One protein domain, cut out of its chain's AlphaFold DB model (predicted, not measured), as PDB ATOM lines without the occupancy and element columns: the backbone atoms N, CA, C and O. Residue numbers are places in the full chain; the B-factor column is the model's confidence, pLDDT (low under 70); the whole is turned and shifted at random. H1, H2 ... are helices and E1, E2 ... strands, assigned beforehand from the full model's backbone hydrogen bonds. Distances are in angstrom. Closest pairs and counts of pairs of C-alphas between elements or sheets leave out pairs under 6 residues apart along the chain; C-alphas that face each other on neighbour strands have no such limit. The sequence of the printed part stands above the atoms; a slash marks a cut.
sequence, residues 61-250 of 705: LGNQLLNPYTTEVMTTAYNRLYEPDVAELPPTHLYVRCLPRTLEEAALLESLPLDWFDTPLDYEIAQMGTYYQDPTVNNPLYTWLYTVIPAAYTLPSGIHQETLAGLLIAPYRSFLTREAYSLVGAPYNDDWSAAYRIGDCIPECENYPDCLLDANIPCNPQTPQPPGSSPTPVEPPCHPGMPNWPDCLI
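What this domain is: This is residues 61 to 250 of the 705 residues of an uncharacterized protein of Sphingobacteriales bacterium (UniProt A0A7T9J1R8). With little regular structure, this elongated model has a twisted sheet, E4 E2 E5, with H2 at one end, H1 and H3 crossing beyond the other, and loop residues 196 to 235 reaching farthest; the pair E1 E3 is off to one side. Of 190 printed residues, 64 are in E1 H1 E2 H2 E3 E4 E5 H3 H4, class mixed; both sheets are antiparallel. It is loose, radius of gyration of the C-alphas 21.4 A, spans 70 by 37 by 25 A.

Where its parts are: Find E2, residues 93 to 99, from C-alpha 93 at (204.034, 262.543, 184.613); E4 is 145 to 150, and E5, 160 to 167, 20.5 A, bends at 164. See E1 at 61 to 64, E3 at 123 to 127, H1 at 71 to 81, 15.2 A, H2 at 103 to 111, H3 at 175 to 183, and H4 from 191 to C-alpha 195 (200.131, 248.505, 211.390).

How they stand to each other: Within hydrogen-bond range are N 95 and O 165, 2.9 A, for E2 and E5; N 96 and O 147, 3.0 A, for E2 and E4; N 62 and O 124, 2.8 A, for E1 and E3. H1 and H2 only graze the sheet. H1 touches H3 at a steep 67 degrees, closest C-alphas Ala 77 and Ala 180, 5.2 A; H4 is apart from H3. Every O i to N i+4 pair is within range in H1, H2 and H3; H4 has 0 of 1, but 2 of 2 to N i+3.

The domain as a whole: C-alphas 102 and 209, the farthest apart, are 70.5 A apart. The printed part has no cut; links H1 to E2, H2 to E3 and E3 to E4 are long. Residues 190 to 235 are under pLDDT 70.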
ATOM      1  N   LEU A  61     223.387 247.194 182.175       94.44
ATOM      2  CA  LEU A  61     221.988 247.026 182.548       94.44
ATOM      3  C   LEU A  61     221.637 245.540 182.662       94.44
ATOM      4  O   LEU A  61     222.155 244.705 181.919       94.44
ATOM      5  N   GLY A  62     220.776 245.230 183.623       93.62
ATOM      6  CA  GLY A  62     220.126 243.936 183.772       93.62
ATOM      7  C   GLY A  62     218.776 243.921 183.063       93.62
ATOM      8  O   GLY A  62     218.617 244.501 181.988       93.62
ATOM      9  N   ASN A  63     217.795 243.260 183.675       93.06
ATOM     10  CA  ASN A  63     216.459 243.180 183.101       93.06
ATOM     11  C   ASN A  63     215.742 244.533 183.176       93.06
ATOM     12  O   ASN A  63     215.939 245.309 184.117       93.06
ATOM     13  N   GLN A  64     214.880 244.793 182.192       93.75
ATOM     14  CA  GLN A  64     213.911 245.876 182.299       93.75
ATOM     15  C   GLN A  64     212.891 245.521 183.384       93.75
ATOM     16  O   GLN A  64     212.379 244.400 183.435       93.75
ATOM     17  N   LEU A  65     212.610 246.477 184.257       92.00
ATOM     18  CA  LEU A  65     211.634 246.367 185.325       92.00
ATOM     19  C   LEU A  65     210.232 246.574 184.745       92.00
ATOM     20  O   LEU A  65     209.977 247.561 184.055       92.00
ATOM     21  N   LEU A  66     209.301 245.667 185.051       92.75
ATOM     22  CA  LEU A  66     207.891 245.864 184.709       92.75
ATOM     23  C   LEU A  66     207.344 247.053 185.500       92.75
ATOM     24  O   LEU A  66     207.292 247.018 186.725       92.75
ATOM     25  N   ASN A  67     206.978 248.121 184.802       94.12
ATOM     26  CA  ASN A  67     206.657 249.397 185.423       94.12
ATOM     27  C   ASN A  67     205.232 249.394 186.025       94.12
ATOM     28  O   ASN A  67     204.268 249.414 185.259       94.12
ATOM     29  N   PRO A  68     205.072 249.433 187.364       94.12
ATOM     30  CA  PRO A  68     203.753 249.460 187.994       94.12
ATOM     31  C   PRO A  68     203.045 250.814 187.842       94.12
ATOM     32  O   PRO A  68     201.842 250.898 188.038       94.12
ATOM     33  N   TYR A  69     203.769 251.879 187.489       95.62
ATOM     34  CA  TYR A  69     203.241 253.241 187.412       95.62
ATOM     35  C   TYR A  69     202.748 253.637 186.018       95.62
ATOM     36  O   TYR A  69     202.373 254.795 185.827       95.62
ATOM     37  N   THR A  70     202.751 252.737 185.029       97.62
ATOM     38  CA  THR A  70     202.143 253.058 183.729       97.62
ATOM     39  C   THR A  70     200.654 253.349 183.908       97.62
ATOM     40  O   THR A  70     199.991 252.746 184.755       97.62
ATOM     41  N   THR A  71     200.104 254.269 183.112       97.06
ATOM     42  CA  THR A  71     198.664 254.581 183.164       97.06
ATOM     43  C   THR A  71     197.803 253.337 182.945       97.06
ATOM     44  O   THR A  71     196.779 253.195 183.605       97.06
ATOM     45  N   GLU A  72     198.244 252.394 182.112       97.56
ATOM     46  CA  GLU A  72     197.578 251.105 181.881       97.56
ATOM     47  C   GLU A  72     197.485 250.244 183.154       97.56
ATOM     48  O   GLU A  72     196.390 249.825 183.550       97.56
ATOM     49  N   VAL A  73     198.617 250.004 183.829       97.19
ATOM     50  CA  VAL A  73     198.650 249.189 185.054       97.19
ATOM     51  C   VAL A  73     197.868 249.881 186.165       97.19
ATOM     52  O   VAL A  73     197.057 249.245 186.835       97.19
ATOM     53  N   MET A  74     198.048 251.191 186.323       96.19
ATOM     54  CA  MET A  74     197.369 251.956 187.362       96.19
ATOM     55  C   MET A  74     195.856 252.060 187.126       96.19
ATOM     56  O   MET A  74     195.096 251.990 188.085       96.19
ATOM     57  N   THR A  75     195.398 252.167 185.874       96.62
ATOM     58  CA  THR A  75     193.961 252.126 185.536       96.62
ATOM     59  C   THR A  75     193.366 250.770 185.899       96.62
ATOM     60  O   THR A  75     192.322 250.696 186.541       96.62
ATOM     61  N   THR A  76     194.070 249.687 185.559       95.00
ATOM     62  CA  THR A  76     193.639 248.328 185.912       95.00
ATOM     63  C   THR A  76     193.587 248.137 187.430       95.00
ATOM     64  O   THR A  76     192.627 247.568 187.942       95.00
ATOM     65  N   ALA A  77     194.592 248.630 188.159       88.75
ATOM     66  CA  ALA A  77     194.622 248.586 189.619       88.75
ATOM     67  C   ALA A  77     193.470 249.388 190.239       88.75
ATOM     68  O   ALA A  77     192.836 248.930 191.185       88.75
ATOM     69  N   TYR A  78     193.171 250.564 189.688       89.50
ATOM     70  CA  TYR A  78     192.100 251.430 190.162       89.50
ATOM     71  C   TYR A  78     190.726 250.779 190.015       89.50
ATOM     72  O   TYR A  78     190.012 250.685 191.004       89.50
ATOM     73  N   ASN A  79     190.402 250.238 188.838       89.56
ATOM     74  CA  ASN A  79     189.115 249.576 188.571       89.56
ATOM     75  C   ASN A  79     188.925 248.273 189.377       89.56
ATOM     76  O   ASN A  79     187.814 247.799 189.576       89.56
ATOM     77  N   ARG A  80     190.007 247.669 189.890       84.56
ATOM     78  CA  ARG A  80     189.904 246.539 190.835       84.56
ATOM     79  C   ARG A  80     189.553 246.962 192.258       84.56
ATOM     80  O   ARG A  80     189.093 246.129 193.036       84.56
ATOM     81  N   LEU A  81     189.831 248.213 192.612       77.06
ATOM     82  CA  LEU A  81     189.695 248.733 193.972       77.06
ATOM     83  C   LEU A  81     188.479 249.645 194.128       77.06
ATOM     84  O   LEU A  81     187.865 249.661 195.198       77.06
ATOM     85  N   TYR A  82     188.153 250.409 193.087       80.38
ATOM     86  CA  TYR A  82     187.260 251.552 193.168       80.38
ATOM     87  C   TYR A  82     186.171 251.540 192.096       80.38
ATOM     88  O   TYR A  82     186.381 251.024 191.006       80.38
ATOM     89  N   GLU A  83     185.032 252.165 192.406       77.31
ATOM     90  CA  GLU A  83     183.939 252.431 191.457       77.31
ATOM     91  C   GLU A  83     183.651 253.943 191.353       77.31
ATOM     92  O   GLU A  83     183.843 254.674 192.331       77.31
ATOM     93  N   PRO A  84     183.142 254.431 190.205       85.50
ATOM     94  CA  PRO A  84     182.911 253.671 188.978       85.50
ATOM     95  C   PRO A  84     184.214 253.350 188.241       85.50
ATOM     96  O   PRO A  84     185.190 254.099 188.337       85.50
ATOM     97  N   ASP A  85     184.192 252.283 187.444       88.56
ATOM     98  CA  ASP A  85     185.263 251.993 186.492       88.56
ATOM     99  C   ASP A  85     185.560 253.202 185.594       88.56
ATOM    100  O   ASP A  85     184.662 253.846 185.035       88.56
ATOM    101  N   VAL A  86     186.848 253.473 185.394       91.75
ATOM    102  CA  VAL A  86     187.332 254.493 184.463       91.75
ATOM    103  C   VAL A  86     187.964 253.843 183.237       91.75
ATOM    104  O   VAL A  86     188.610 252.800 183.324       91.75
ATOM    105  N   ALA A  87     187.789 254.469 182.072       94.06
ATOM    106  CA  ALA A  87     188.379 253.970 180.830       94.06
ATOM    107  C   ALA A  87     189.912 254.109 180.821       94.06
ATOM    108  O   ALA A  87     190.608 253.200 180.378       94.06
ATOM    109  N   GLU A  88     190.425 255.241 181.310       94.50
ATOM    110  CA  GLU A  88     191.856 255.519 181.445       94.50
ATOM    111  C   GLU A  88     192.072 256.594 182.519       94.50
ATOM    112  O   GLU A  88     191.388 257.622 182.532       94.50
ATOM    113  N   LEU A  89     193.034 256.371 183.415       94.81
ATOM    114  CA  LEU A  89     193.508 257.405 184.328       94.81
ATOM    115  C   LEU A  89     194.500 258.336 183.617       94.81
ATOM    116  O   LEU A  89     195.448 257.854 182.992       94.81
ATOM    117  N   PRO A  90     194.353 259.668 183.752       94.50
ATOM    118  CA  PRO A  90     195.271 260.603 183.118       94.50
ATOM    119  C   PRO A  90     196.678 260.501 183.732       94.50
ATOM    120  O   PRO A  90     196.808 260.343 184.955       94.50
ATOM    121  N   PRO A  91     197.746 260.641 182.924       96.50
ATOM    122  CA  PRO A  91     199.104 260.664 183.442       96.50
ATOM    123  C   PRO A  91     199.336 261.925 184.278       96.50
ATOM    124  O   PRO A  91     198.986 263.037 183.889       96.50
ATOM    125  N   THR A  92     200.001 261.750 185.413       95.75
ATOM    126  CA  THR A  92     200.571 262.863 186.193       95.75
ATOM    127  C   THR A  92     201.917 263.308 185.636       95.75
ATOM    128  O   THR A  92     202.261 264.485 185.702       95.75
ATOM    129  N   HIS A  93     202.669 262.361 185.078       97.38
ATOM    130  CA  HIS A  93     204.034 262.543 184.613       97.38
ATOM    131  C   HIS A  93     204.261 261.761 183.318       97.38
ATOM    132  O   HIS A  93     203.509 260.847 182.983       97.38
ATOM    133  N   LEU A  94     205.327 262.102 182.606       97.81
ATOM    134  CA  LEU A  94     205.820 261.376 181.444       97.81
ATOM    135  C   LEU A  94     207.251 260.925 181.726       97.81
ATOM    136  O   LEU A  94     208.086 261.729 182.142       97.81
ATOM    137  N   TYR A  95     207.535 259.650 181.473       97.88
ATOM    138  CA  TYR A  95     208.905 259.159 181.391       97.88
ATOM    139  C   TYR A  95     209.413 259.404 179.978       97.88
ATOM    140  O   TYR A  95     208.844 258.891 179.012       97.88
ATOM    141  N   VAL A  96     210.457 260.215 179.851       97.38
ATOM    142  CA  VAL A  96     210.954 260.681 178.558       97.38
ATOM    143  C   VAL A  96     212.456 260.482 178.455       97.38
ATOM    144  O   VAL A  96     213.179 260.468 179.456       97.38
ATOM    145  N   ARG A  97     212.934 260.374 177.219       96.19
ATOM    146  CA  ARG A  97     214.359 260.438 176.905       96.19
ATOM    147  C   ARG A  97     214.632 261.440 175.795       96.19
ATOM    148  O   ARG A  97     213.834 261.578 174.871       96.19
ATOM    149  N   CYS A  98     215.765 262.121 175.894       95.19
ATOM    150  CA  CYS A  98     216.261 263.082 174.915       95.19
ATOM    151  C   CYS A  98     217.644 262.650 174.425       95.19
ATOM    152  O   CYS A  98     218.492 262.264 175.227       95.19
ATOM    153  N   LEU A  99     217.878 262.713 173.117       93.38
ATOM    154  CA  LEU A  99     219.175 262.434 172.508       93.38
ATOM    155  C   LEU A  99     219.762 263.748 171.983       93.38
ATOM    156  O   LEU A  99     219.453 264.115 170.844       93.38
ATOM    157  N   PRO A 100     220.588 264.458 172.774       91.38
ATOM    158  CA  PRO A 100     221.302 265.619 172.267       91.38
ATOM    159  C   PRO A 100     222.336 265.164 171.233       91.38
ATOM    160  O   PRO A 100     223.094 264.220 171.461       91.38
ATOM    161  N   ARG A 101     222.356 265.821 170.074       87.50
ATOM    162  CA  ARG A 101     223.270 265.530 168.954       87.50
ATOM    163  C   ARG A 101     224.330 266.612 168.759       87.50
ATOM    164  O   ARG A 101     225.201 266.468 167.898       87.50
ATOM    165  N   THR A 102     224.251 267.677 169.550       87.00
ATOM    166  CA  THR A 102     225.185 268.806 169.584       87.00
ATOM    167  C   THR A 102     225.457 269.213 171.034       87.00
ATOM    168  O   THR A 102     224.692 268.869 171.943       87.00
ATOM    169  N   LEU A 103     226.551 269.944 171.267       86.06
ATOM    170  CA  LEU A 103     226.863 270.482 172.595       86.06
ATOM    171  C   LEU A 103     225.839 271.548 173.006       86.06
ATOM    172  O   LEU A 103     225.505 271.649 174.183       86.06
ATOM    173  N   GLU A 104     225.307 272.296 172.042       86.38
ATOM    174  CA  GLU A 104     224.268 273.299 172.248       86.38
ATOM    175  C   GLU A 104     222.964 272.672 172.748       86.38
ATOM    176  O   GLU A 104     222.374 273.165 173.708       86.38
ATOM    177  N   GLU A 105     222.538 271.552 172.154       89.25
ATOM    178  CA  GLU A 105     221.386 270.788 172.646       89.25
ATOM    179  C   GLU A 105     221.647 270.236 174.054       89.25
ATOM    180  O   GLU A 105     220.772 270.310 174.913       89.25
ATOM    181  N   ALA A 106     222.854 269.728 174.324       89.19
ATOM    182  CA  ALA A 106     223.226 269.222 175.647       89.19
ATOM    183  C   ALA A 106     223.183 270.310 176.731       89.19
ATOM    184  O   ALA A 106     222.663 270.089 177.824       89.19
ATOM    185  N   ALA A 107     223.709 271.494 176.427       87.56
ATOM    186  CA  ALA A 107     223.679 272.637 177.327       87.56
ATOM    187  C   ALA A 107     222.263 273.201 177.508       87.56
ATOM    188  O   ALA A 107     221.908 273.594 178.618       87.56
ATOM    189  N   LEU A 108     221.425 273.172 176.463       87.62
ATOM    190  CA  LEU A 108     220.008 273.506 176.592       87.62
ATOM    191  C   LEU A 108     219.320 272.563 177.585       87.62
ATOM    192  O   LEU A 108     218.631 273.049 178.478       87.62
ATOM    193  N   LEU A 109     219.551 271.248 177.496       89.69
ATOM    194  CA  LEU A 109     219.010 270.290 178.467       89.69
ATOM    195  C   LEU A 109     219.507 270.571 179.894       89.69
ATOM    196  O   LEU A 109     218.685 270.589 180.808       89.69
ATOM    197  N   GLU A 110     220.802 270.847 180.098       87.88
ATOM    198  CA  GLU A 110     221.347 271.169 181.435       87.88
ATOM    199  C   GLU A 110     220.771 272.460 182.027       87.88
ATOM    200  O   GLU A 110     220.666 272.577 183.249       87.88
ATOM    201  N   SER A 111     220.375 273.416 181.182       86.19
ATOM    202  CA  SER A 111     219.758 274.670 181.629       86.19
ATOM    203  C   SER A 111     218.324 274.499 182.145       86.19
ATOM    204  O   SER A 111     217.810 275.377 182.841       86.19
ATOM    205  N   LEU A 112     217.663 273.381 181.818       90.12
ATOM    206  CA  LEU A 112     216.304 273.107 182.271       90.12
ATOM    207  C   LEU A 112     216.294 272.755 183.766       90.12
ATOM    208  O   LEU A 112     217.226 272.121 184.263       90.12
ATOM    209  N   PRO A 113     215.216 273.088 184.499       90.88
ATOM    210  CA  PRO A 113     215.055 272.731 185.908       90.88
ATOM    211  C   PRO A 113     214.663 271.249 186.074       90.88
ATOM    212  O   PRO A 113     213.714 270.923 186.782       90.88
ATOM    213  N   LEU A 114     215.359 270.353 185.373       92.56
ATOM    214  CA  LEU A 114     215.105 268.918 185.325       92.56
ATOM    215  C   LEU A 114     216.357 268.152 185.748       92.56
ATOM    216  O   LEU A 114     217.485 268.560 185.469       92.56
ATOM    217  N   ASP A 115     216.159 267.007 186.396       92.19
ATOM    218  CA  ASP A 115     217.250 266.075 186.656       92.19
ATOM    219  C   ASP A 115     217.385 265.102 185.490       92.19
ATOM    220  O   ASP A 115     216.501 264.281 185.236       92.19
ATOM    221  N   TRP A 116     218.524 265.173 184.813       92.88
ATOM    222  CA  TRP A 116     218.894 264.227 183.772       92.88
ATOM    223  C   TRP A 116     219.666 263.044 184.354       92.88
ATOM    224  O   TRP A 116     220.417 263.161 185.335       92.88
ATOM    225  N   PHE A 117     219.459 261.886 183.741       92.62
ATOM    226  CA  PHE A 117     220.142 260.638 184.046       92.62
ATOM    227  C   PHE A 117     220.748 260.090 182.757       92.62
ATOM    228  O   PHE A 117     220.101 260.096 181.715       92.62
ATOM    229  N   ASP A 118     221.981 259.604 182.819       88.25
ATOM    230  CA  ASP A 118     222.624 258.889 181.711       88.25
ATOM    231  C   ASP A 118     222.113 257.465 181.540       88.25
ATOM    232  O   ASP A 118     222.324 256.868 180.494       88.25
ATOM    233  N   THR A 119     221.453 256.907 182.549       91.31
ATOM    234  CA  THR A 119     220.970 255.527 182.558       91.31
ATOM    235  C   THR A 119     219.442 255.477 182.537       91.31
ATOM    236  O   THR A 119     218.803 256.285 183.220       91.31
ATOM    237  N   PRO A 120     218.837 254.508 181.820       94.38
ATOM    238  CA  PRO A 120     217.417 254.218 181.947       94.38
ATOM    239  C   PRO A 120     217.017 253.989 183.409       94.38
ATOM    240  O   PRO A 120     217.696 253.290 184.175       94.38
ATOM    241  N   LEU A 121     215.893 254.578 183.800       93.88
ATOM    242  CA  LEU A 121     215.392 254.519 185.171       93.88
ATOM    243  C   LEU A 121     214.700 253.185 185.477       93.88
ATOM    244  O   LEU A 121     214.720 252.729 186.616       93.88
ATOM    245  N   ASP A 122     214.152 252.538 184.452       94.06
ATOM    246  CA  ASP A 122     213.341 251.318 184.478       94.06
ATOM    247  C   ASP A 122     214.129 250.037 184.188       94.06
ATOM    248  O   ASP A 122     213.558 249.032 183.784       94.06
ATOM    249  N   TYR A 123     215.439 250.045 184.415       93.56
ATOM    250  CA  TYR A 123     216.287 248.863 184.275       93.56
ATOM    251  C   TYR A 123     217.023 248.562 185.568       93.56
ATOM    252  O   TYR A 123     217.436 249.470 186.292       93.56
ATOM    253  N   GLU A 124     217.261 247.283 185.834       91.62
ATOM    254  CA  GLU A 124     218.252 246.870 186.820       91.62
ATOM    255  C   GLU A 124     219.653 247.329 186.396       91.62
ATOM    256  O   GLU A 124     219.982 247.370 185.210       91.62
ATOM    257  N   ILE A 125     220.524 247.614 187.364       90.19
ATOM    258  CA  ILE A 125     221.958 247.767 187.107       90.19
ATOM    259  C   ILE A 125     222.631 246.459 187.520       90.19
ATOM    260  O   ILE A 125     222.870 246.215 188.704       90.19
ATOM    261  N   ALA A 126     222.920 245.594 186.549       90.38
ATOM    262  CA  ALA A 126     223.589 244.317 186.792       90.38
ATOM    263  C   ALA A 126     225.060 244.517 187.192       90.38
ATOM    264  O   ALA A 126     225.570 243.817 188.066       90.38
ATOM    265  N   GLN A 127     225.725 245.517 186.602       88.38
ATOM    266  CA  GLN A 127     227.095 245.901 186.935       88.38
ATOM    267  C   GLN A 127     227.204 247.409 187.136       88.38
ATOM    268  O   GLN A 127     226.846 248.188 186.256       88.38
ATOM    269  N   MET A 128     227.782 247.810 188.270       85.75
ATOM    270  CA  MET A 128     228.171 249.200 188.517       85.75
ATOM    271  C   MET A 128     229.434 249.561 187.730       85.75
ATOM    272  O   MET A 128     230.412 248.804 187.739       85.75
ATOM    273  N   GLY A 129     229.438 250.755 187.152       82.62
ATOM    274  CA  GLY A 129     230.546 251.326 186.397       82.62
ATOM    275  C   GLY A 129     230.592 252.846 186.522       82.62
ATOM    276  O   GLY A 129     229.835 253.434 187.292       82.62
ATOM    277  N   THR A 130     231.498 253.459 185.775       77.31
ATOM    278  CA  THR A 130     231.813 254.896 185.776       77.31
ATOM    279  C   THR A 130     231.109 255.681 184.671       77.31
ATOM    280  O   THR A 130     231.089 256.911 184.717       77.31
ATOM    281  N   TYR A 131     230.550 254.984 183.682       82.25
ATOM    282  CA  TYR A 131     229.776 255.560 182.586       82.25
ATOM    283  C   TYR A 131     228.768 254.543 182.049       82.25
ATOM    284  O   TYR A 131     228.977 253.336 182.158       82.25
ATOM    285  N   TYR A 132     227.703 255.021 181.415       86.44
ATOM    286  CA  TYR A 132     226.810 254.204 180.600       86.44
ATOM    287  C   TYR A 132     226.785 254.740 179.169       86.44
ATOM    288  O   TYR A 132     226.716 255.948 178.957       86.44
ATOM    289  N   GLN A 133     226.826 253.832 178.196       84.88
ATOM    290  CA  GLN A 133     226.612 254.145 176.789       84.88
ATOM    291  C   GLN A 133     225.447 253.297 176.291       84.88
ATOM    292  O   GLN A 133     225.501 252.066 176.366       84.88
ATOM    293  N   ASP A 134     224.411 253.948 175.770       87.88
ATOM    294  CA  ASP A 134     223.277 253.234 175.201       87.88
ATOM    295  C   ASP A 134     223.710 252.484 173.922       87.88
ATOM    296  O   ASP A 134     224.213 253.116 172.985       87.88
ATOM    297  N   PRO A 135     223.525 251.152 173.844       87.81
ATOM    298  CA  PRO A 135     223.986 250.351 172.710       87.81
ATOM    299  C   PRO A 135     223.226 250.645 171.408       87.81
ATOM    300  O   PRO A 135     223.677 250.241 170.338       87.81
ATOM    301  N   THR A 136     222.081 251.330 171.473       88.06
ATOM    302  CA  THR A 136     221.326 251.765 170.288       88.06
ATOM    303  C   THR A 136     221.913 253.024 169.646       88.06
ATOM    304  O   THR A 136     221.558 253.368 168.516       88.06
ATOM    305  N   VAL A 137     222.835 253.708 170.337       86.38
ATOM    306  CA  VAL A 137     223.477 254.937 169.873       86.38
ATOM    307  C   VAL A 137     224.877 254.624 169.352       86.38
ATOM    308  O   VAL A 137     225.813 254.384 170.108       86.38
ATOM    309  N   ASN A 138     225.042 254.690 168.029       79.56
ATOM    310  CA  ASN A 138     226.315 254.395 167.357       79.56
ATOM    311  C   ASN A 138     227.387 255.492 167.520       79.56
ATOM    312  O   ASN A 138     228.520 255.306 167.079       79.56
ATOM    313  N   ASN A 139     227.037 256.651 168.089       78.75
ATOM    314  CA  ASN A 139     227.967 257.756 168.304       78.75
ATOM    315  C   ASN A 139     228.463 257.750 169.761       78.75
ATOM    316  O   ASN A 139     227.657 258.001 170.650       78.75
ATOM    317  N   PRO A 140     229.763 257.526 170.023       71.25
ATOM    318  CA  PRO A 140     230.296 257.448 171.385       71.25
ATOM    319  C   PRO A 140     230.349 258.797 172.127       71.25
ATOM    320  O   PRO A 140     230.650 258.820 173.316       71.25
ATOM    321  N   LEU A 141     230.097 259.922 171.447       73.06
ATOM    322  CA  LEU A 141     230.116 261.262 172.051       73.06
ATOM    323  C   LEU A 141     228.792 261.641 172.720       73.06
ATOM    324  O   LEU A 141     228.755 262.564 173.533       73.06
ATOM    325  N   TYR A 142     227.710 260.946 172.364       80.94
ATOM    326  CA  TYR A 142     226.358 261.231 172.828       80.94
ATOM    327  C   TYR A 142     225.689 259.955 173.327       80.94
ATOM    328  O   TYR A 142     225.961 258.855 172.852       80.94
ATOM    329  N   THR A 143     224.770 260.109 174.266       89.12
ATOM    330  CA  THR A 143     223.917 259.027 174.753       89.12
ATOM    331  C   THR A 143     222.534 259.593 175.049       89.12
ATOM    332  O   THR A 143     222.346 260.812 175.082       89.12
ATOM    333  N   TRP A 144     221.559 258.714 175.235       93.38
ATOM    334  CA  TRP A 144     220.243 259.114 175.707       93.38
ATOM    335  C   TRP A 144     220.327 259.666 177.129       93.38
ATOM    336  O   TRP A 144     220.948 259.059 177.999       93.38
ATOM    337  N   LEU A 145     219.668 260.800 177.353       94.12
ATOM    338  CA  LEU A 145     219.423 261.354 178.676       94.12
ATOM    339  C   LEU A 145     217.969 261.107 179.056       94.12
ATOM    340  O   LEU A 145     217.053 261.453 178.312       94.12
ATOM    341  N   TYR A 146     217.766 260.512 180.220       95.50
ATOM    342  CA  TYR A 146     216.477 260.082 180.740       95.50
ATOM    343  C   TYR A 146     216.007 261.053 181.818       95.50
ATOM    344  O   TYR A 146     216.819 261.564 182.590       95.50
ATOM    345  N   THR A 147     214.704 261.311 181.889       96.06
ATOM    346  CA  THR A 147     214.103 262.094 182.974       96.06
ATOM    347  C   THR A 147     212.605 261.810 183.102       96.06
ATOM    348  O   THR A 147     212.005 261.135 182.262       96.06
ATOM    349  N   VAL A 148     211.995 262.330 184.162       96.94
ATOM    350  CA  VAL A 148     210.549 262.300 184.395       96.94
ATOM    351  C   VAL A 148     210.074 263.736 184.512       96.94
ATOM    352  O   VAL A 148     210.614 264.505 185.303       96.94
ATOM    353  N   ILE A 149     209.070 264.096 183.719       96.12
ATOM    354  CA  ILE A 149     208.511 265.451 183.681       96.12
ATOM    355  C   ILE A 149     207.026 265.428 184.046       96.12
ATOM    356  O   ILE A 149     206.358 264.439 183.742       96.12
ATOM    357  N   PRO A 150     206.470 266.488 184.657       95.75
ATOM    358  CA  PRO A 150     205.022 266.626 184.795       95.75
ATOM    359  C   PRO A 150     204.332 266.514 183.430       95.75
ATOM    360  O   PRO A 150     204.850 267.025 182.441       95.75
ATOM    361  N   ALA A 151     203.151 265.898 183.356       94.75
ATOM    362  CA  ALA A 151     202.476 265.652 182.075       94.75
ATOM    363  C   ALA A 151     202.109 266.936 181.307       94.75
ATOM    364  O   ALA A 151     202.010 266.921 180.083       94.75
ATOM    365  N   ALA A 152     201.948 268.054 182.018       92.88
ATOM    366  CA  ALA A 152     201.721 269.371 181.426       92.88
ATOM    367  C   ALA A 152     203.018 270.097 181.006       92.88
ATOM    368  O   ALA A 152     202.954 271.149 180.370       92.88
ATOM    369  N   TYR A 153     204.195 269.581 181.374       94.94
ATOM    370  CA  TYR A 153     205.476 270.199 181.048       94.94
ATOM    371  C   TYR A 153     205.828 269.957 179.578       94.94
ATOM    372  O   TYR A 153     205.818 268.825 179.100       94.94
ATOM    373  N   THR A 154     206.176 271.024 178.859       91.25
ATOM    374  CA  THR A 154     206.584 270.943 177.451       91.25
ATOM    375  C   THR A 154     208.090 271.133 177.341       91.25
ATOM    376  O   THR A 154     208.618 272.172 177.730       91.25
ATOM    377  N   LEU A 155     208.778 270.128 176.801       90.44
ATOM    378  CA  LEU A 155     210.207 270.205 176.509       90.44
ATOM    379  C   LEU A 155     210.493 271.139 175.315       90.44
ATOM    380  O   LEU A 155     209.640 271.286 174.433       90.44
ATOM    381  N   PRO A 156     211.691 271.751 175.249       87.38
ATOM    382  CA  PRO A 156     212.090 272.575 174.113       87.38
ATOM    383  C   PRO A 156     212.035 271.814 172.784       87.38
ATOM    384  O   PRO A 156     212.508 270.685 172.666       87.38
ATOM    385  N   SER A 157     211.500 272.460 171.746       83.88
ATOM    386  CA  SER A 157     211.509 271.912 170.388       83.88
ATOM    387  C   SER A 157     212.925 271.871 169.810       83.88
ATOM    388  O   SER A 157     213.709 272.787 170.044       83.88
ATOM    389  N   GLY A 158     213.216 270.881 168.966       83.31
ATOM    390  CA  GLY A 158     214.479 270.789 168.219       83.31
ATOM    391  C   GLY A 158     215.429 269.709 168.729       83.31
ATOM    392  O   GLY A 158     216.289 269.272 167.974       83.31
ATOM    393  N   ILE A 159     215.216 269.207 169.947       89.44
ATOM    394  CA  ILE A 159     215.937 268.049 170.481       89.44
ATOM    395  C   ILE A 159     215.161 266.777 170.136       89.44
ATOM    396  O   ILE A 159     213.934 266.732 170.252       89.44
ATOM    397  N   HIS A 160     215.868 265.733 169.692       93.06
ATOM    398  CA  HIS A 160     215.246 264.429 169.452       93.06
ATOM    399  C   HIS A 160     214.772 263.839 170.781       93.06
ATOM    400  O   HIS A 160     215.593 263.491 171.628       93.06
ATOM    401  N   GLN A 161     213.457 263.730 170.954       94.38
ATOM    402  CA  GLN A 161     212.824 263.304 172.199       94.38
ATOM    403  C   GLN A 161     211.821 262.178 171.961       94.38
ATOM    404  O   GLN A 161     211.139 262.141 170.936       94.38
ATOM    405  N   GLU A 162     211.697 261.287 172.938       95.88
ATOM    406  CA  GLU A 162     210.754 260.172 172.918       95.88
ATOM    407  C   GLU A 162     210.055 260.059 174.274       95.88
ATOM    408  O   GLU A 162     210.701 260.083 175.323       95.88
ATOM    409  N   THR A 163     208.727 259.928 174.247       96.75
ATOM    410  CA  THR A 163     207.953 259.540 175.432       96.75
ATOM    411  C   THR A 163     207.951 258.024 175.523       96.75
ATOM    412  O   THR A 163     207.465 257.350 174.619       96.75
ATOM    413  N   LEU A 164     208.515 257.505 176.608       97.00
ATOM    414  CA  LEU A 164     208.640 256.075 176.867       97.00
ATOM    415  C   LEU A 164     207.382 255.520 177.540       97.00
ATOM    416  O   LEU A 164     206.963 254.412 177.225       97.00
ATOM    417  N   ALA A 165     206.774 256.288 178.449       97.56
ATOM    418  CA  ALA A 165     205.524 255.915 179.108       97.56
ATOM    419  C   ALA A 165     204.788 257.132 179.688       97.56
ATOM    420  O   ALA A 165     205.414 258.067 180.195       97.56
ATOM    421  N   GLY A 166     203.452 257.073 179.682       97.88
ATOM    422  CA  GLY A 166     202.618 257.883 180.569       97.88
ATOM    423  C   GLY A 166     202.620 257.282 181.973       97.88
ATOM    424  O   GLY A 166     202.416 256.076 182.124       97.88
ATOM    425  N   LEU A 167     202.872 258.109 182.990       97.56
ATOM    426  CA  LEU A 167     203.000 257.681 184.380       97.56
ATOM    427  C   LEU A 167     201.915 258.296 185.273       97.56
ATOM    428  O   LEU A 167     201.737 259.520 185.316       97.56
ATOM    429  N   LEU A 168     201.262 257.462 186.080       96.50
ATOM    430  CA  LEU A 168     200.520 257.906 187.258       96.50
ATOM    431  C   LEU A 168     201.376 257.632 188.498       96.50
ATOM    432  O   LEU A 168     201.418 256.515 188.998       96.50
ATOM    433  N   ILE A 169     202.078 258.656 188.985       92.81
ATOM    434  CA  ILE A 169     202.929 258.564 190.172       92.81
ATOM    435  C   ILE A 169     202.051 258.831 191.400       92.81
ATOM    436  O   ILE A 169     201.902 259.971 191.826       92.81
ATOM    437  N   ALA A 170     201.426 257.780 191.934       90.56
ATOM    438  CA  ALA A 170     200.677 257.842 193.190       90.56
ATOM    439  C   ALA A 170     201.605 257.658 194.408       90.56
ATOM    440  O   ALA A 170     202.703 257.099 194.263       90.56
ATOM    441  N   PRO A 171     201.181 258.062 195.624       86.44
ATOM    442  CA  PRO A 171     201.928 257.782 196.846       86.44
ATOM    443  C   PRO A 171     202.305 256.306 196.946       86.44
ATOM    444  O   PRO A 171     201.453 255.428 196.762       86.44
ATOM    445  N   TYR A 172     203.573 256.019 197.268       83.81
ATOM    446  CA  TYR A 172     204.032 254.633 197.389       83.81
ATOM    447  C   TYR A 172     203.192 253.863 198.408       83.81
ATOM    448  O   TYR A 172     202.773 252.747 198.128       83.81
ATOM    449  N   ARG A 173     202.893 254.489 199.556       79.75
ATOM    450  CA  ARG A 173     202.000 253.969 200.603       79.75
ATOM    451  C   ARG A 173     200.533 254.245 200.258       79.75
ATOM    452  O   ARG A 173     199.911 255.131 200.837       79.75
ATOM    453  N   SER A 174     199.998 253.502 199.299       81.69
ATOM    454  CA  SER A 174     198.578 253.524 198.942       81.69
ATOM    455  C   SER A 174     198.121 252.140 198.488       81.69
ATOM    456  O   SER A 174     198.922 251.336 197.999       81.69
ATOM    457  N   PHE A 175     196.822 251.853 198.620       81.50
ATOM    458  CA  PHE A 175     196.251 250.609 198.095       81.50
ATOM    459  C   PHE A 175     196.381 250.517 196.575       81.50
ATOM    460  O   PHE A 175     196.656 249.434 196.063       81.50
ATOM    461  N   LEU A 176     196.261 251.655 195.881       86.25
ATOM    462  CA  LEU A 176     196.432 251.737 194.435       86.25
ATOM    463  C   LEU A 176     197.830 251.278 194.006       86.25
ATOM    464  O   LEU A 176     197.949 250.376 193.181       86.25
ATOM    465  N   THR A 177     198.885 251.838 194.607       87.94
ATOM    466  CA  THR A 177     200.262 251.440 194.281       87.94
ATOM    467  C   THR A 177     200.522 249.979 194.657       87.94
ATOM    468  O   THR A 177     201.151 249.259 193.888       87.94
ATOM    469  N   ARG A 178     200.001 249.491 195.793       85.81
ATOM    470  CA  ARG A 178     200.135 248.072 196.175       85.81
ATOM    471  C   ARG A 178     199.532 247.130 195.124       85.81
ATOM    472  O   ARG A 178     200.186 246.170 194.724       85.81
ATOM    473  N   GLU A 179     198.304 247.397 194.677       85.88
ATOM    474  CA  GLU A 179     197.631 246.573 193.660       85.88
ATOM    475  C   GLU A 179     198.352 246.646 192.307       85.88
ATOM    476  O   GLU A 179     198.539 245.626 191.646       85.88
ATOM    477  N   ALA A 180     198.848 247.825 191.928       91.38
ATOM    478  CA  ALA A 180     199.642 248.003 190.715       91.38
ATOM    479  C   ALA A 180     200.934 247.165 190.722       91.38
ATOM    480  O   ALA A 180     201.271 246.537 189.719       91.38
ATOM    481  N   TYR A 181     201.632 247.090 191.860       89.88
ATOM    482  CA  TYR A 181     202.788 246.200 192.016       89.88
ATOM    483  C   TYR A 181     202.385 244.718 191.929       89.88
ATOM    484  O   TYR A 181     203.082 243.937 191.278       89.88
ATOM    485  N   SER A 182     201.243 244.332 192.513       88.56
ATOM    486  CA  SER A 182     200.717 242.962 192.419       88.56
ATOM    487  C   SER A 182     200.439 242.546 190.970       88.56
ATOM    488  O   SER A 182     200.836 241.457 190.550       88.56
ATOM    489  N   LEU A 183     199.833 243.437 190.179       90.38
ATOM    490  CA  LEU A 183     199.523 243.223 188.762       90.38
ATOM    491  C   LEU A 183     200.748 242.890 187.909       90.38
ATOM    492  O   LEU A 183     200.663 242.049 187.015       90.38
ATOM    493  N   VAL A 184     201.882 243.531 188.189       92.88
ATOM    494  CA  VAL A 184     203.140 243.293 187.465       92.88
ATOM    495  C   VAL A 184     204.006 242.211 188.116       92.88
ATOM    496  O   VAL A 184     205.132 241.978 187.679       92.88
ATOM    497  N   GLY A 185     203.509 241.545 189.164       87.50
ATOM    498  CA  GLY A 185     204.256 240.534 189.912       87.50
ATOM    499  C   GLY A 185     205.489 241.089 190.635       87.50
ATOM    500  O   GLY A 185     206.424 240.337 190.911       87.50
ATOM    501  N   ALA A 186     205.518 242.395 190.918       87.69
ATOM    502  CA  ALA A 186     206.615 243.046 191.619       87.69
ATOM    503  C   ALA A 186     206.430 242.929 193.142       87.69
ATOM    504  O   ALA A 186     205.326 243.142 193.649       87.69
ATOM    505  N   PRO A 187     207.498 242.642 193.905       83.62
ATOM    506  CA  PRO A 187     207.419 242.647 195.356       83.62
ATOM    507  C   PRO A 187     207.182 244.072 195.871       83.62
ATOM    508  O   PRO A 187     207.777 245.040 195.392       83.62
ATOM    509  N   TYR A 188     206.330 244.182 196.882       80.94
ATOM    510  CA  TYR A 188     205.916 245.439 197.491       80.94
ATOM    511  C   TYR A 188     206.078 245.334 199.010       80.94
ATOM    512  O   TYR A 188     205.777 244.291 199.582       80.94
ATOM    513  N   ASN A 189     206.575 246.392 199.660       75.75
ATOM    514  CA  ASN A 189     206.620 246.436 201.127       75.75
ATOM    515  C   ASN A 189     205.277 246.970 201.639       75.75
ATOM    516  O   ASN A 189     205.014 248.172 201.535       75.75
ATOM    517  N   ASP A 190     204.466 246.080 202.205       68.88
ATOM    518  CA  ASP A 190     203.199 246.372 202.866       68.88
ATOM    519  C   ASP A 190     203.261 246.212 204.395       68.88
ATOM    520  O   ASP A 190     202.219 246.053 205.027       68.88
ATOM    521  N   ASP A 191     204.436 246.344 205.024       65.31
ATOM    522  CA  ASP A 191     204.584 246.290 206.491       65.31
ATOM    523  C   ASP A 191     203.698 247.345 207.187       65.31
ATOM    524  O   ASP A 191     203.175 247.140 208.284       65.31
ATOM    525  N   TRP A 192     203.456 248.472 206.509       60.28
ATOM    526  CA  TRP A 192     202.527 249.516 206.948       60.28
ATOM    527  C   TRP A 192     201.064 249.046 206.980       60.28
ATOM    528  O   TRP A 192     200.281 249.558 207.775       60.28
ATOM    529  N   SER A 193     200.684 248.056 206.169       53.06
ATOM    530  CA  SER A 193     199.331 247.490 206.150       53.06
ATOM    531  C   SER A 193     199.060 246.575 207.346       53.06
ATOM    532  O   SER A 193     197.913 246.404 207.737       53.06
ATOM    533  N   ALA A 194     200.107 246.038 207.981       47.28
ATOM    534  CA  ALA A 194     199.976 245.298 209.232       47.28
ATOM    535  C   ALA A 194     199.794 246.232 210.443       47.28
ATOM    536  O   ALA A 194     199.126 245.851 211.402       47.28
ATOM    537  N   ALA A 195     200.367 247.444 210.401       45.50
ATOM    538  CA  ALA A 195     200.131 248.505 211.390       45.50
ATOM    539  C   ALA A 195     198.770 249.190 211.178       45.50
ATOM    540  O   ALA A 195     198.089 249.535 212.138       45.50
ATOM    541  N   TYR A 196     198.340 249.313 209.922       44.47
ATOM    542  CA  TYR A 196     196.961 249.603 209.547       44.47
ATOM    543  C   TYR A 196     196.149 248.303 209.560       44.47
ATOM    544  O   TYR A 196     195.599 247.895 208.536       44.47
ATOM    545  N   ARG A 197     196.078 247.608 210.708       45.00
ATOM    546  CA  ARG A 197     195.052 246.573 210.850       45.00
ATOM    547  C   ARG A 197     193.708 247.264 210.670       45.00
ATOM    548  O   ARG A 197     193.204 247.936 211.565       45.00
ATOM    549  N   ILE A 198     193.109 247.067 209.503       46.41
ATOM    550  CA  ILE A 198     191.660 247.047 209.374       46.41
ATOM    551  C   ILE A 198     191.193 246.072 210.464       46.41
ATOM    552  O   ILE A 198     191.386 244.870 210.318       46.41
ATOM    553  N   GLY A 199     190.696 246.580 211.597       46.50
ATOM    554  CA  GLY A 199     190.229 245.724 212.692       46.50
ATOM    555  C   GLY A 199     190.944 245.804 214.043       46.50
ATOM    556  O   GLY A 199     190.853 244.830 214.787       46.50
ATOM    557  N   ASP A 200     191.539 246.928 214.456       52.12
ATOM    558  CA  ASP A 200     191.483 247.207 215.901       52.12
ATOM    559  C   ASP A 200     190.009 247.475 216.224       52.12
ATOM    560  O   ASP A 200     189.481 248.557 215.969       52.12
ATOM    561  N   CYS A 201     189.305 246.428 216.659       54.72
ATOM    562  CA  CYS A 201     187.900 246.498 217.026       54.72
ATOM    563  C   CYS A 201     187.770 247.318 218.317       54.72
ATOM    564  O   CYS A 201     187.772 246.789 219.431       54.72
ATOM    565  N   ILE A 202     187.743 248.635 218.150       60.62
ATOM    566  CA  ILE A 202     187.576 249.624 219.206       60.62
ATOM    567  C   ILE A 202     186.081 249.883 219.457       60.62
ATOM    568  O   ILE A 202     185.265 249.661 218.560       60.62
ATOM    569  N   PRO A 203     185.684 250.338 220.661       58.28
ATOM    570  CA  PRO A 203     184.280 250.598 220.997       58.28
ATOM    571  C   PRO A 203     183.562 251.572 220.053       58.28
ATOM    572  O   PRO A 203     182.335 251.595 220.019       58.28
ATOM    573  N   GLU A 204     184.314 252.380 219.306       56.81
ATOM    574  CA  GLU A 204     183.808 253.340 218.328       56.81
ATOM    575  C   GLU A 204     183.518 252.732 216.937       56.81
ATOM    576  O   GLU A 204     183.029 253.446 216.063       56.81
ATOM    577  N   CYS A 205     183.811 251.444 216.708       67.81
ATOM    578  CA  CYS A 205     183.540 250.762 215.437       67.81
ATOM    579  C   CYS A 205     182.040 250.503 215.223       67.81
ATOM    580  O   CYS A 205     181.325 250.128 216.153       67.81
ATOM    581  N   GLU A 206     181.585 250.579 213.967       67.62
ATOM    582  CA  GLU A 206     180.210 250.212 213.588       67.62
ATOM    583  C   GLU A 206     179.914 248.730 213.875       67.62
ATOM    584  O   GLU A 206     178.827 248.388 214.336       67.62
ATOM    585  N   ASN A 207     180.911 247.861 213.678       64.12
ATOM    586  CA  ASN A 207     180.809 246.422 213.930       64.12
ATOM    587  C   ASN A 207     181.299 246.008 215.333       64.12
ATOM    588  O   ASN A 207     181.611 244.837 215.548       64.12
ATOM    589  N   TYR A 208     181.406 246.933 216.297       61.03
ATOM    590  CA  TYR A 208     181.725 246.573 217.684       61.03
ATOM    591  C   TYR A 208     180.496 245.972 218.391       61.03
ATOM    592  O   TYR A 208     179.414 246.554 218.323       61.03
ATOM    593  N   PRO A 209     180.625 244.862 219.144       57.38
ATOM    594  CA  PRO A 209     181.842 244.110 219.456       57.38
ATOM    595  C   PRO A 209     182.106 242.931 218.506       57.38
ATOM    596  O   PRO A 209     183.030 242.163 218.754       57.38
ATOM    597  N   ASP A 210     181.311 242.734 217.458       60.91
ATOM    598  CA  ASP A 210     181.379 241.551 216.590       60.91
ATOM    599  C   ASP A 210     182.743 241.403 215.893       60.91
ATOM    600  O   ASP A 210     183.251 240.289 215.752       60.91
ATOM    601  N   CYS A 211     183.414 242.517 215.582       60.62
ATOM    602  CA  CYS A 211     184.794 242.512 215.092       60.62
ATOM    603  C   CYS A 211     185.851 242.051 216.125       60.62
ATOM    604  O   CYS A 211     186.992 241.793 215.747       60.62
ATOM    605  N   LEU A 212     185.512 241.907 217.419       55.56
ATOM    606  CA  LEU A 212     186.375 241.256 218.424       55.56
ATOM    607  C   LEU A 212     186.292 239.730 218.336       55.56
ATOM    608  O   LEU A 212     187.171 239.031 218.841       55.56
ATOM    609  N   LEU A 213     185.201 239.216 217.768       50.78
ATOM    610  CA  LEU A 213     184.861 237.797 217.771       50.78
ATOM    611  C   LEU A 213     185.272 237.106 216.466       50.78
ATOM    612  O   LEU A 213     185.551 235.907 216.484       50.78
ATOM    613  N   ASP A 214     185.355 237.855 215.364       52.06
ATOM    614  CA  ASP A 214     185.813 237.374 214.061       52.06
ATOM    615  C   ASP A 214     186.715 238.415 213.381       52.06
ATOM    616  O   ASP A 214     186.270 239.493 212.988       52.06
ATOM    617  N   ALA A 215     187.991 238.065 213.202       53.38
ATOM    618  CA  ALA A 215     188.992 238.922 212.564       53.38
ATOM    619  C   ALA A 215     188.723 239.189 211.068       53.38
ATOM    620  O   ALA A 215     189.423 239.998 210.463       53.38
ATOM    621  N   ASN A 216     187.735 238.517 210.467       54.97
ATOM    622  CA  ASN A 216     187.287 238.775 209.097       54.97
ATOM    623  C   ASN A 216     186.191 239.853 209.013       54.97
ATOM    624  O   ASN A 216     185.815 240.242 207.908       54.97
ATOM    625  N   ILE A 217     185.662 240.332 210.145       56.62
ATOM    626  CA  ILE A 217     184.702 241.439 210.191       56.62
ATOM    627  C   ILE A 217     185.492 242.742 210.399       56.62
ATOM    628  O   ILE A 217     186.071 242.940 211.470       56.62
ATOM    629  N   PRO A 218     185.550 243.654 209.409       59.19
ATOM    630  CA  PRO A 218     186.297 244.898 209.558       59.19
ATOM    631  C   PRO A 218     185.637 245.818 210.588       59.19
ATOM    632  O   PRO A 218     184.413 245.846 210.704       59.19
ATOM    633  N   CYS A 219     186.441 246.625 211.288       59.84
ATOM    634  CA  CYS A 219     185.944 247.638 212.231       59.84
ATOM    635  C   CYS A 219     184.891 248.559 211.582       59.84
ATOM    636  O   CYS A 219     183.826 248.763 212.160       59.84
ATOM    637  N   ASN A 220     185.142 249.034 210.352       62.69
ATOM    638  CA  ASN A 220     184.199 249.836 209.569       62.69
ATOM    639  C   ASN A 220     184.084 249.296 208.126       62.69
ATOM    640  O   ASN A 220     185.109 248.998 207.508       62.69
ATOM    641  N   PRO A 221     182.874 249.203 207.546       52.72
ATOM    642  CA  PRO A 221     182.637 248.581 206.238       52.72
ATOM    643  C   PRO A 221     183.175 249.375 205.030       52.72
ATOM    644  O   PRO A 221     183.239 248.830 203.933       52.72
ATOM    645  N   GLN A 222     183.583 250.638 205.204       52.34
ATOM    646  CA  GLN A 222     184.056 251.511 204.114       52.34
ATOM    647  C   GLN A 222     185.572 251.455 203.850       52.34
ATOM    648  O   GLN A 222     186.066 252.156 202.971       52.34
ATOM    649  N   THR A 223     186.348 250.649 204.582       51.91
ATOM    650  CA  THR A 223     187.788 250.508 204.304       51.91
ATOM    651  C   THR A 223     188.041 249.428 203.243       51.91
ATOM    652  O   THR A 223     187.575 248.300 203.443       51.91
ATOM    653  N   PRO A 224     188.812 249.712 202.170       49.91
ATOM    654  CA  PRO A 224     189.181 248.715 201.164       49.91
ATOM    655  C   PRO A 224     189.836 247.490 201.815       49.91
ATOM    656  O   PRO A 224     190.830 247.623 202.530       49.91
ATOM    657  N   GLN A 225     189.270 246.302 201.599       48.44
ATOM    658  CA  GLN A 225     189.768 245.054 202.186       48.44
ATOM    659  C   GLN A 225     191.127 244.633 201.581       48.44
ATOM    660  O   GLN A 225     191.444 244.997 200.443       48.44
ATOM    661  N   PRO A 226     191.959 243.860 202.309       43.09
ATOM    662  CA  PRO A 226     193.198 243.308 201.766       43.09
ATOM    663  C   PRO A 226     192.935 242.321 200.607       43.09
ATOM    664  O   PRO A 226     191.857 241.719 200.537       43.09
ATOM    665  N   PRO A 227     193.916 242.117 199.705       39.38
ATOM    666  CA  PRO A 227     193.751 241.270 198.530       39.38
ATOM    667  C   PRO A 227     193.547 239.817 198.980       39.38
ATOM    668  O   PRO A 227     194.398 239.260 199.671       39.38
ATOM    669  N   GLY A 228     192.415 239.209 198.616       43.91
ATOM    670  CA  GLY A 228     192.087 237.813 198.956       43.91
ATOM    671  C   GLY A 228     190.677 237.587 199.512       43.91
ATOM    672  O   GLY A 228     190.206 236.452 199.517       43.91
ATOM    673  N   SER A 229     189.971 238.646 199.910       47.78
ATOM    674  CA  SER A 229     188.510 238.630 200.077       47.78
ATOM    675  C   SER A 229     187.869 239.171 198.790       47.78
ATOM    676  O   SER A 229     188.455 240.032 198.139       47.78
ATOM    677  N   SER A 230     186.732 238.623 198.338       42.38
ATOM    678  CA  SER A 230     186.082 239.094 197.096       42.38
ATOM    679  C   SER A 230     185.808 240.604 197.186       42.38
ATOM    680  O   SER A 230     185.067 240.998 198.088       42.38
ATOM    681  N   PRO A 231     186.382 241.451 196.309       50.28
ATOM    682  CA  PRO A 231     186.261 242.893 196.451       50.28
ATOM    683  C   PRO A 231     184.868 243.325 195.988       50.28
ATOM    684  O   PRO A 231     184.513 243.168 194.823       50.28
ATOM    685  N   THR A 232     184.063 243.881 196.891       52.41
ATOM    686  CA  THR A 232     183.081 244.889 196.482       52.41
ATOM    687  C   THR A 232     183.861 246.191 196.317       52.41
ATOM    688  O   THR A 232     184.448 246.633 197.312       52.41
ATOM    689  N   PRO A 233     183.945 246.783 195.116       56.81
ATOM    690  CA  PRO A 233     184.719 248.002 194.946       56.81
ATOM    691  C   PRO A 233     184.098 249.154 195.754       56.81
ATOM    692  O   PRO A 233     182.881 249.206 195.958       56.81
ATOM    693  N   VAL A 234     184.945 250.050 196.257       63.75
ATOM    694  CA  VAL A 234     184.564 251.126 197.189       63.75
ATOM    695  C   VAL A 234     184.698 252.481 196.492       63.75
ATOM    696  O   VAL A 234     185.498 252.632 195.576       63.75
ATOM    697  N   GLU A 235     183.944 253.497 196.906       66.94
ATOM    698  CA  GLU A 235     184.179 254.860 196.415       66.94
ATOM    699  C   GLU A 235     185.622 255.309 196.755       66.94
ATOM    700  O   GLU A 235     186.080 255.114 197.888       66.94
ATOM    701  N   PRO A 236     186.381 255.869 195.797       70.75
ATOM    702  CA  PRO A 236     187.766 256.261 196.024       70.75
ATOM    703  C   PRO A 236     187.850 257.482 196.962       70.75
ATOM    704  O   PRO A 236     187.028 258.392 196.846       70.75
ATOM    705  N   PRO A 237     188.885 257.597 197.825       71.62
ATOM    706  CA  PRO A 237     189.079 258.775 198.688       71.62
ATOM    707  C   PRO A 237     189.161 260.098 197.913       71.62
ATOM    708  O   PRO A 237     188.894 261.171 198.451       71.62
ATOM    709  N   CYS A 238     189.578 260.016 196.649       80.75
ATOM    710  CA  CYS A 238     189.618 261.103 195.688       80.75
ATOM    711  C   CYS A 238     189.767 260.545 194.265       80.75
ATOM    712  O   CYS A 238     190.181 259.400 194.079       80.75
ATOM    713  N   HIS A 239     189.467 261.355 193.249       83.38
ATOM    714  CA  HIS A 239     189.513 260.948 191.841       83.38
ATOM    715  C   HIS A 239     190.259 261.978 190.970       83.38
ATOM    716  O   HIS A 239     190.479 263.117 191.410       83.38
ATOM    717  N   PRO A 240     190.623 261.627 189.719       82.50
ATOM    718  CA  PRO A 240     191.198 262.578 188.773       82.50
ATOM    719  C   PRO A 240     190.366 263.861 188.658       82.50
ATOM    720  O   PRO A 240     189.139 263.810 188.564       82.50
ATOM    721  N   GLY A 241     191.031 265.017 188.682       79.56
ATOM    722  CA  GLY A 241     190.388 266.338 188.649       79.56
ATOM    723  C   GLY A 241     190.171 266.991 190.020       79.56
ATOM    724  O   GLY A 241     189.801 268.163 190.069       79.56
ATOM    725  N   MET A 242     190.440 266.289 191.127       86.25
ATOM    726  CA  MET A 242     190.509 266.904 192.459       86.25
ATOM    727  C   MET A 242     191.884 267.568 192.716       86.25
ATOM    728  O   MET A 242     192.892 267.047 192.241       86.25
ATOM    729  N   PRO A 243     191.972 268.661 193.508       79.38
ATOM    730  CA  PRO A 243     193.216 269.422 193.722       79.38
ATOM    731  C   PRO A 243     194.410 268.644 194.297       79.38
ATOM    732  O   PRO A 243     195.545 269.052 194.080       79.38
ATOM    733  N   ASN A 244     194.161 267.540 195.009       82.88
ATOM    734  CA  ASN A 244     195.196 266.737 195.674       82.88
ATOM    735  C   ASN A 244     195.369 265.348 195.044       82.88
ATOM    736  O   ASN A 244     195.969 264.472 195.657       82.88
ATOM    737  N   TRP A 245     194.802 265.106 193.862       87.00
ATOM    738  CA  TRP A 245     194.985 263.840 193.157       87.00
ATOM    739  C   TRP A 245     196.408 263.738 192.577       87.00
ATOM    740  O   TRP A 245     196.843 264.693 191.930       87.00
ATOM    741  N   PRO A 246     197.114 262.595 192.699       90.50
ATOM    742  CA  PRO A 246     196.752 261.353 193.398       90.50
ATOM    743  C   PRO A 246     197.227 261.286 194.867       90.50
ATOM    744  O   PRO A 246     197.053 260.256 195.516       90.50
ATOM    745  N   ASP A 247     197.830 262.348 195.403       87.88
ATOM    746  CA  ASP A 247     198.449 262.375 196.739       87.88
ATOM    747  C   ASP A 247     197.479 262.095 197.895       87.88
ATOM    748  O   ASP A 247     197.855 261.511 198.911       87.88
ATOM    749  N   CYS A 248     196.203 262.430 197.725       81.62
ATOM    750  CA  CYS A 248     195.120 262.104 198.658       81.62
ATOM    751  C   CYS A 248     194.875 260.597 198.860       81.62
ATOM    752  O   CYS A 248     194.132 260.229 199.766       81.62
ATOM    753  N   LEU A 249     195.500 259.721 198.063       83.38
ATOM    754  CA  LEU A 249     195.457 258.266 198.248       83.38
ATOM    755  C   LEU A 249     196.452 257.754 199.303       83.38
ATOM    756  O   LEU A 249     196.507 256.545 199.551       83.38
ATOM    757  N   ILE A 250     197.272 258.634 199.886       80.44
ATOM    758  CA  ILE A 250     198.255 258.255 200.901       80.44
ATOM    759  C   ILE A 250     197.579 257.666 202.144       80.44
ATOM    760  O   ILE A 250     196.606 258.207 202.666       80.44
TER     761      ILE A 250